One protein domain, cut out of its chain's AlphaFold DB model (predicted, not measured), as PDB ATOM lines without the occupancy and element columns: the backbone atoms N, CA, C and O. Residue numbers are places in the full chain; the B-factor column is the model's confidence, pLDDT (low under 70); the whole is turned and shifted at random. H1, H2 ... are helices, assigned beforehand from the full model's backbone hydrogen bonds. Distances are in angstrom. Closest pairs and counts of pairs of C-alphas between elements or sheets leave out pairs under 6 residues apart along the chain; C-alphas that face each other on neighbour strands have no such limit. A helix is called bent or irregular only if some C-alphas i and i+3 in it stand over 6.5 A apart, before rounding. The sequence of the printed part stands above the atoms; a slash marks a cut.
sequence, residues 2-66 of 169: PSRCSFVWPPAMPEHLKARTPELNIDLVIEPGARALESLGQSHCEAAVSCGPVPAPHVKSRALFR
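Overview. This is residues 2 to 66 of the 169 residues of the protein "LysR_substrate domain-containing protein" of Rhodospirillaceae bacterium (UniProt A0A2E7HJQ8). Little regular structure is seen here: two short helices, H1 then H2, stand at separate places along a mostly looping chain, and after H2 a long stretch, residues 42 to 66, folds back in a wide loop on the same side of the model as H2. The printed part has 65 residues with two named helices and no named strand; the class is all helix, with 21 residues in named elements. It is only just compact, close to loose, with a radius of gyration of the C-alphas of 12.5 A and spans of 33 by 25 by 20 A.

Arrangement. Look first at H1, residues 9 to 20, and then at H2, residues 33 to 41: they are apart, with no C-alpha of the one within 8 A of the other. In their backbones, 6 of 8 O i to N i+4 pairs in H1 and 4 of 5 in H2 are within hydrogen-bond range.

Along the chain. Find C-alpha 9 at (158.758, 132.563, 167.166); from there H1 runs 16.2 A to C-alpha 20. It is neither bent nor irregular, but only just: C-alphas 11 and 14 are 6.2 A apart. H2 runs 12.9 A to C-alpha 41 at (158.235, 148.127, 184.145).

Size, cuts and confidence. The two C-alphas farthest apart, those of Ala 19 and Pro 57, are 33.3 A apart. The printed part has no cut, and the link from H1 to H2 is long. Confidence is under 70 at residues 2 to 8, 32 to 34 and 53 to 55.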
ATOM      1  N   PRO A   2     172.098 138.153 167.841       43.75
ATOM      2  CA  PRO A   2     171.245 137.119 168.420       43.75
ATOM      3  C   PRO A   2     171.964 136.174 169.402       43.75
ATOM      4  O   PRO A   2     172.947 135.511 169.067       43.75
ATOM      5  N   SER A   3     171.419 136.011 170.608       46.00
ATOM      6  CA  SER A   3     171.841 134.917 171.484       46.00
ATOM      7  C   SER A   3     170.813 134.557 172.542       46.00
ATOM      8  O   SER A   3     170.339 135.410 173.283       46.00
ATOM      9  N   ARG A   4     170.571 133.241 172.639       53.84
ATOM     10  CA  ARG A   4     169.979 132.477 173.762       53.84
ATOM     11  C   ARG A   4     168.504 132.099 173.676       53.84
ATOM     12  O   ARG A   4     168.102 131.232 174.440       53.84
ATOM     13  N   CYS A   5     167.735 132.651 172.745       53.28
ATOM     14  CA  CYS A   5     166.381 132.182 172.449       53.28
ATOM     15  C   CYS A   5     166.242 131.920 170.941       53.28
ATOM     16  O   CYS A   5     166.886 132.589 170.131       53.28
ATOM     17  N   SER A   6     165.416 130.942 170.566       58.50
ATOM     18  CA  SER A   6     165.090 130.670 169.164       58.50
ATOM     19  C   SER A   6     164.431 131.894 168.507       58.50
ATOM     20  O   SER A   6     163.473 132.445 169.045       58.50
ATOM     21  N   PHE A   7     164.902 132.299 167.322       64.75
ATOM     22  CA  PHE A   7     164.296 133.374 166.512       64.75
ATOM     23  C   PHE A   7     163.174 132.874 165.591       64.75
ATOM     24  O   PHE A   7     162.731 133.592 164.700       64.75
ATOM     25  N   VAL A   8     162.679 131.655 165.805       66.94
ATOM     26  CA  VAL A   8     161.577 131.112 164.998       66.94
ATOM     27  C   VAL A   8     160.228 131.715 165.401       66.94
ATOM     28  O   VAL A   8     159.354 131.902 164.559       66.94
ATOM     29  N   TRP A   9     160.040 132.049 166.678       73.38
ATOM     30  CA  TRP A   9     158.758 132.563 167.166       73.38
ATOM     31  C   TRP A   9     158.506 134.062 166.896       73.38
ATOM     32  O   TRP A   9     157.343 134.378 166.647       73.38
ATOM     33  N   PRO A  10     159.492 134.992 166.914       78.06
ATOM     34  CA  PRO A  10     159.218 136.418 166.728       78.06
ATOM     35  C   PRO A  10     158.537 136.783 165.401       78.06
ATOM     36  O   PRO A  10     157.649 137.624 165.456       78.06
ATOM     37  N   PRO A  11     158.867 136.180 164.237       75.75
ATOM     38  CA  PRO A  11     158.120 136.450 163.006       75.75
ATOM     39  C   PRO A  11     156.807 135.653 162.922       75.75
ATOM     40  O   PRO A  11     155.792 136.187 162.488       75.75
ATOM     41  N   ALA A  12     156.783 134.402 163.397       80.38
ATOM     42  CA  ALA A  12     155.599 133.544 163.304       80.38
ATOM     43  C   ALA A  12     154.456 133.968 164.251       80.38
ATOM     44  O   ALA A  12     153.277 133.732 163.977       80.38
ATOM     45  N   MET A  13     154.785 134.577 165.393       84.69
ATOM     46  CA  MET A  13     153.804 134.954 166.412       84.69
ATOM     47  C   MET A  13     152.888 136.106 165.956       84.69
ATOM     48  O   MET A  13     151.670 135.925 166.033       84.69
ATOM     49  N   PRO A  14     153.399 137.238 165.429       84.19
ATOM     50  CA  PRO A  14     152.557 138.307 164.898       84.19
ATOM     51  C   PRO A  14     151.634 137.834 163.779       84.19
ATOM     52  O   PRO A  14     150.465 138.215 163.763       84.19
ATOM     53  N   GLU A  15     152.117 136.971 162.879       85.44
ATOM     54  CA  GLU A  15     151.293 136.375 161.820       85.44
ATOM     55  C   GLU A  15     150.129 135.567 162.404       85.44
ATOM     56  O   GLU A  15     148.972 135.760 162.023       85.44
ATOM     57  N   HIS A  16     150.411 134.710 163.388       86.31
ATOM     58  CA  HIS A  16     149.389 133.905 164.051       86.31
ATOM     59  C   HIS A  16     148.356 134.756 164.807       86.31
ATOM     60  O   HIS A  16     147.165 134.434 164.802       86.31
ATOM     61  N   LEU A  17     148.788 135.836 165.464       87.94
ATOM     62  CA  LEU A  17     147.884 136.738 166.177       87.94
ATOM     63  C   LEU A  17     147.011 137.544 165.213       87.94
ATOM     64  O   LEU A  17     145.796 137.581 165.401       87.94
ATOM     65  N   LYS A  18     147.591 138.101 164.145       88.44
ATOM     66  CA  LYS A  18     146.842 138.828 163.108       88.44
ATOM     67  C   LYS A  18     145.812 137.941 162.411       88.44
ATOM     68  O   LYS A  18     144.710 138.395 162.130       88.44
ATOM     69  N   ALA A  19     146.115 136.660 162.191       91.19
ATOM     70  CA  ALA A  19     145.152 135.717 161.621       91.19
ATOM     71  C   ALA A  19     143.917 135.486 162.518       91.19
ATOM     72  O   ALA A  19     142.844 135.154 162.019       91.19
ATOM     73  N   ARG A  20     144.058 135.645 163.840       93.31
ATOM     74  CA  ARG A  20     142.976 135.457 164.822       93.31
ATOM     75  C   ARG A  20     142.266 136.756 165.192       93.31
ATOM     76  O   ARG A  20     141.111 136.710 165.609       93.31
ATOM     77  N   THR A  21     142.963 137.879 165.076       93.88
ATOM     78  CA  THR A  21     142.489 139.215 165.442       93.88
ATOM     79  C   THR A  21     143.070 140.217 164.436       93.88
ATOM     80  O   THR A  21     144.109 140.819 164.707       93.88
ATOM     81  N   PRO A  22     142.464 140.352 163.241       92.31
ATOM     82  CA  PRO A  22     143.007 141.169 162.147       92.31
ATOM     83  C   PRO A  22     143.191 142.653 162.483       92.31
ATOM     84  O   PRO A  22     144.048 143.316 161.907       92.31
ATOM     85  N   GLU A  23     142.399 143.170 163.417       94.00
ATOM     86  CA  GLU A  23     142.448 144.540 163.924       94.00
ATOM     87  C   GLU A  23     143.588 144.797 164.924       94.00
ATOM     88  O   GLU A  23     143.817 145.942 165.318       94.00
ATOM     89  N   LEU A  24     144.301 143.752 165.355       91.12
ATOM     90  CA  LEU A  24     145.394 143.872 166.310       91.12
ATOM     91  C   LEU A  24     146.633 144.495 165.650       91.12
ATOM     92  O   LEU A  24     147.273 143.894 164.781       91.12
ATOM     93  N   ASN A  25     147.018 145.674 166.132       89.25
ATOM     94  CA  ASN A  25     148.304 146.286 165.817       89.25
ATOM     95  C   ASN A  25     149.373 145.741 166.767       89.25
ATOM     96  O   ASN A  25     149.160 145.686 167.977       89.25
ATOM     97  N   ILE A  26     150.501 145.304 166.210       88.44
ATOM     98  CA  ILE A  26     151.593 144.683 166.962       88.44
ATOM     99  C   ILE A  26     152.877 145.417 166.605       88.44
ATOM    100  O   ILE A  26     153.337 145.307 165.466       88.44
ATOM    101  N   ASP A  27     153.463 146.083 167.594       89.00
ATOM    102  CA  ASP A  27     154.808 146.637 167.516       89.00
ATOM    103  C   ASP A  27     155.775 145.668 168.198       89.00
ATOM    104  O   ASP A  27     155.692 145.401 169.397       89.00
ATOM    105  N   LEU A  28     156.675 145.080 167.409       86.62
ATOM    106  CA  LEU A  28     157.665 144.131 167.903       86.62
ATOM    107  C   LEU A  28     159.004 144.841 168.091       86.62
ATOM    108  O   LEU A  28     159.638 145.252 167.121       86.62
ATOM    109  N   VAL A  29     159.457 144.923 169.339       84.88
ATOM    110  CA  VAL A  29     160.762 145.485 169.691       84.88
ATOM    111  C   VAL A  29     161.678 144.363 170.169       84.88
ATOM    112  O   VAL A  29     161.322 143.571 171.041       84.88
ATOM    113  N   ILE A  30     162.865 144.275 169.568       79.25
ATOM    114  CA  ILE A  30     163.861 143.249 169.875       79.25
ATOM    115  C   ILE A  30     164.959 143.878 170.736       79.25
ATOM    116  O   ILE A  30     165.773 144.661 170.254       79.25
ATOM    117  N   GLU A  31     164.969 143.522 172.022       74.31
ATOM    118  CA  GLU A  31     165.871 144.078 173.037       74.31
ATOM    119  C   GLU A  31     166.633 142.986 173.806       74.31
ATOM    120  O   GLU A  31     166.149 141.857 173.943       74.31
ATOM    121  N   PRO A  32     167.818 143.299 174.368       69.06
ATOM    122  CA  PRO A  32     168.473 142.431 175.341       69.06
ATOM    123  C   PRO A  32     167.557 142.143 176.540       69.06
ATOM    124  O   PRO A  32     166.852 143.032 177.013       69.06
ATOM    125  N   GLY A  33     167.615 140.921 177.082       66.00
ATOM    126  CA  GLY A  33     166.634 140.435 178.066       66.00
ATOM    127  C   GLY A  33     166.442 141.306 179.318       66.00
ATOM    128  O   GLY A  33     165.322 141.405 179.805       66.00
ATOM    129  N   ALA A  34     167.491 141.972 179.815       68.50
ATOM    130  CA  ALA A  34     167.365 142.904 180.942       68.50
ATOM    131  C   ALA A  34     166.544 144.157 180.579       68.50
ATOM    132  O   ALA A  34     165.691 144.578 181.355       68.50
ATOM    133  N   ARG A  35     166.734 144.698 179.367       73.25
ATOM    134  CA  ARG A  35     166.028 145.898 178.893       73.25
ATOM    135  C   ARG A  35     164.557 145.624 178.610       73.25
ATOM    136  O   ARG A  35     163.723 146.444 178.957       73.25
ATOM    137  N   ALA A  36     164.221 144.433 178.110       76.50
ATOM    138  CA  ALA A  36     162.826 144.046 177.882       76.50
ATOM    139  C   ALA A  36     161.974 144.115 179.169       76.50
ATOM    140  O   ALA A  36     160.787 144.437 179.127       76.50
ATOM    141  N   LEU A  37     162.578 143.838 180.328       79.12
ATOM    142  CA  LEU A  37     161.909 143.938 181.626       79.12
ATOM    143  C   LEU A  37     161.786 145.373 182.121       79.12
ATOM    144  O   LEU A  37     160.769 145.725 182.714       79.12
ATOM    145  N   GLU A  38     162.810 146.190 181.884       83.25
ATOM    146  CA  GLU A  38     162.759 147.627 182.150       83.25
ATOM    147  C   GLU A  38     161.648 148.277 181.318       83.25
ATOM    148  O   GLU A  38     160.831 149.008 181.872       83.25
ATOM    149  N   SER A  39     161.548 147.924 180.033       85.81
ATOM    150  CA  SER A  39     160.491 148.360 179.114       85.81
ATOM    151  C   SER A  39     159.097 147.981 179.629       85.81
ATOM    152  O   SER A  39     158.201 148.825 179.644       85.81
ATOM    153  N   LEU A  40     158.924 146.759 180.148       86.12
ATOM    154  CA  LEU A  40     157.667 146.336 180.775       86.12
ATOM    155  C   LEU A  40     157.368 147.134 182.056       86.12
ATOM    156  O   LEU A  40     156.240 147.569 182.274       86.12
ATOM    157  N   GLY A  41     158.376 147.357 182.905       84.94
ATOM    158  CA  GLY A  41     158.235 148.127 184.145       84.94
ATOM    159  C   GLY A  41     157.940 149.614 183.919       84.94
ATOM    160  O   GLY A  41     157.238 150.230 184.718       84.94
ATOM    161  N   GLN A  42     158.438 150.183 182.821       88.62
ATOM    162  CA  GLN A  42     158.232 151.579 182.418       88.62
ATOM    163  C   GLN A  42     156.977 151.780 181.557       88.62
ATOM    164  O   GLN A  42     156.698 152.903 181.147       88.62
ATOM    165  N   SER A  43     156.188 150.724 181.320       86.50
ATOM    166  CA  SER A  43     155.005 150.758 180.445       86.50
ATOM    167  C   SER A  43     155.323 151.159 178.995       86.50
ATOM    168  O   SER A  43     154.489 151.751 178.319       86.50
ATOM    169  N   HIS A  44     156.526 150.835 178.510       89.81
ATOM    170  CA  HIS A  44     156.886 150.956 177.092       89.81
ATOM    171  C   HIS A  44     156.377 149.772 176.254       89.81
ATOM    172  O   HIS A  44     156.372 149.851 175.030       89.81
ATOM    173  N   CYS A  45     155.973 148.674 176.899       89.25
ATOM    174  CA  CYS A  45     155.307 147.540 176.265       89.25
ATOM    175  C   CYS A  45     154.322 146.868 177.231       89.25
ATOM    176  O   CYS A  45     154.460 146.966 178.452       89.25
ATOM    177  N   GLU A  46     153.342 146.145 176.688       88.62
ATOM    178  CA  GLU A  46     152.330 145.423 177.473       88.62
ATOM    179  C   GLU A  46     152.746 143.979 177.791       88.62
ATOM    180  O   GLU A  46     152.228 143.360 178.724       88.62
ATOM    181  N   ALA A  47     153.665 143.418 177.003       88.38
ATOM    182  CA  ALA A  47     154.150 142.056 177.156       88.38
ATOM    183  C   ALA A  47     155.614 141.936 176.723       88.38
ATOM    184  O   ALA A  47     156.038 142.525 175.731       88.38
ATOM    185  N   ALA A  48     156.364 141.102 177.440       86.44
ATOM    186  CA  ALA A  48     157.737 140.747 177.107       86.44
ATOM    187  C   ALA A  48     157.880 139.222 177.019       86.44
ATOM    188  O   ALA A  48     157.279 138.479 177.798       86.44
ATOM    189  N   VAL A  49     158.702 138.759 176.078       81.81
ATOM    190  CA  VAL A  49     159.093 137.349 175.954       81.81
ATOM    191  C   VAL A  49     160.584 137.248 176.245       81.81
ATOM    192  O   VAL A  49     161.400 137.855 175.556       81.81
ATOM    193  N   SER A  50     160.938 136.482 177.273       77.75
ATOM    194  CA  SER A  50     162.315 136.316 177.746       77.75
ATOM    195  C   SER A  50     162.662 134.844 177.957       77.75
ATOM    196  O   SER A  50     161.788 134.001 178.166       77.75
ATOM    197  N   CYS A  51     163.958 134.531 177.945       74.06
ATOM    198  CA  CYS A  51     164.435 133.195 178.282       74.06
ATOM    199  C   CYS A  51     164.416 133.015 179.817       74.06
ATOM    200  O   CYS A  51     165.123 133.723 180.532       74.06
ATOM    201  N   GLY A  52     163.631 132.055 180.319       70.44
ATOM    202  CA  GLY A  52     163.535 131.738 181.751       70.44
ATOM    203  C   GLY A  52     162.591 132.651 182.555       70.44
ATOM    204  O   GLY A  52     162.129 133.677 182.050       70.44
ATOM    205  N   PRO A  53     162.246 132.260 183.798       66.00
ATOM    206  CA  PRO A  53     161.406 133.070 184.669       66.00
ATOM    207  C   PRO A  53     162.171 134.302 185.148       66.00
ATOM    208  O   PRO A  53     163.314 134.197 185.594       66.00
ATOM    209  N   VAL A  54     161.510 135.454 185.115       67.81
ATOM    210  CA  VAL A  54     162.062 136.685 185.670       67.81
ATOM    211  C   VAL A  54     161.343 136.987 186.983       67.81
ATOM    212  O   VAL A  54     160.139 137.255 186.971       67.81
ATOM    213  N   PRO A  55     162.049 136.950 188.126       67.12
ATOM    214  CA  PRO A  55     161.466 137.342 189.397       67.12
ATOM    215  C   PRO A  55     161.308 138.866 189.442       67.12
ATOM    216  O   PRO A  55     162.284 139.595 189.591       67.12
ATOM    217  N   ALA A  56     160.071 139.350 189.337       73.69
ATOM    218  CA  ALA A  56     159.735 140.753 189.565       73.69
ATOM    219  C   ALA A  56     158.375 140.864 190.286       73.69
ATOM    220  O   ALA A  56     157.431 140.180 189.882       73.69
ATOM    221  N   PRO A  57     158.236 141.718 191.327       74.25
ATOM    222  CA  PRO A  57     157.038 141.773 192.179       74.25
ATOM    223  C   PRO A  57     155.716 142.022 191.439       74.25
ATOM    224  O   PRO A  57     154.652 141.651 191.929       74.25
ATOM    225  N   HIS A  58     155.783 142.644 190.261       80.25
ATOM    226  CA  HIS A  58     154.617 143.062 189.480       80.25
ATOM    227  C   HIS A  58     154.498 142.348 188.128       80.25
ATOM    228  O   HIS A  58     153.635 142.696 187.328       80.25
ATOM    229  N   VAL A  59     155.327 141.330 187.867       83.06
ATOM    230  CA  VAL A  59     155.332 140.605 186.590       83.06
ATOM    231  C   VAL A  59     154.786 139.198 186.789       83.06
ATOM    232  O   VAL A  59     155.298 138.411 187.584       83.06
ATOM    233  N   LYS A  60     153.754 138.847 186.017       85.44
ATOM    234  CA  LYS A  60     153.283 137.463 185.918       85.44
ATOM    235  C   LYS A  60     154.043 136.759 184.801       85.44
ATOM    236  O   LYS A  60     153.842 137.057 183.630       85.44
ATOM    237  N   SER A  61     154.884 135.796 185.167       84.38
ATOM    238  CA  SER A  61     155.595 134.955 184.201       84.38
ATOM    239  C   SER A  61     154.759 133.732 183.813       84.38
ATOM    240  O   SER A  61     154.242 133.027 184.682       84.38
ATOM    241  N   ARG A  62     154.666 133.437 182.511       85.56
ATOM    242  CA  ARG A  62     154.069 132.202 181.981       85.56
ATOM    243  C   ARG A  62     155.048 131.523 181.031       85.56
ATOM    244  O   ARG A  62     155.526 132.142 180.090       85.56
ATOM    245  N   ALA A  63     155.295 130.231 181.244       83.38
ATOM    246  CA  ALA A  63     156.078 129.434 180.306       83.38
ATOM    247  C   ALA A  63     155.313 129.270 178.980       83.38
ATOM    248  O   ALA A  63     154.176 128.790 178.980       83.38
ATOM    249  N   LEU A  64     155.936 129.674 177.869       81.31
ATOM    250  CA  LEU A  64     155.357 129.576 176.524       81.31
ATOM    251  C   LEU A  64     155.804 128.298 175.806       81.31
ATOM    252  O   LEU A  64     154.980 127.560 175.273       81.31
ATOM    253  N   PHE A  65     157.105 128.028 175.815       78.50
ATOM    254  CA  PHE A  65     157.731 126.868 175.185       78.50
ATOM    255  C   PHE A  65     159.092 126.595 175.837       78.50
ATOM    256  O   PHE A  65     159.531 127.332 176.722       78.50
ATOM    257  N   ARG A  66     159.738 125.504 175.421       75.75
ATOM    258  CA  ARG A  66     161.110 125.169 175.804       75.75
ATOM    259  C   ARG A  66     161.965 125.051 174.552       75.75
ATOM    260  O   ARG A  66     161.627 124.281 173.647       75.75
TER     261      ARG A  66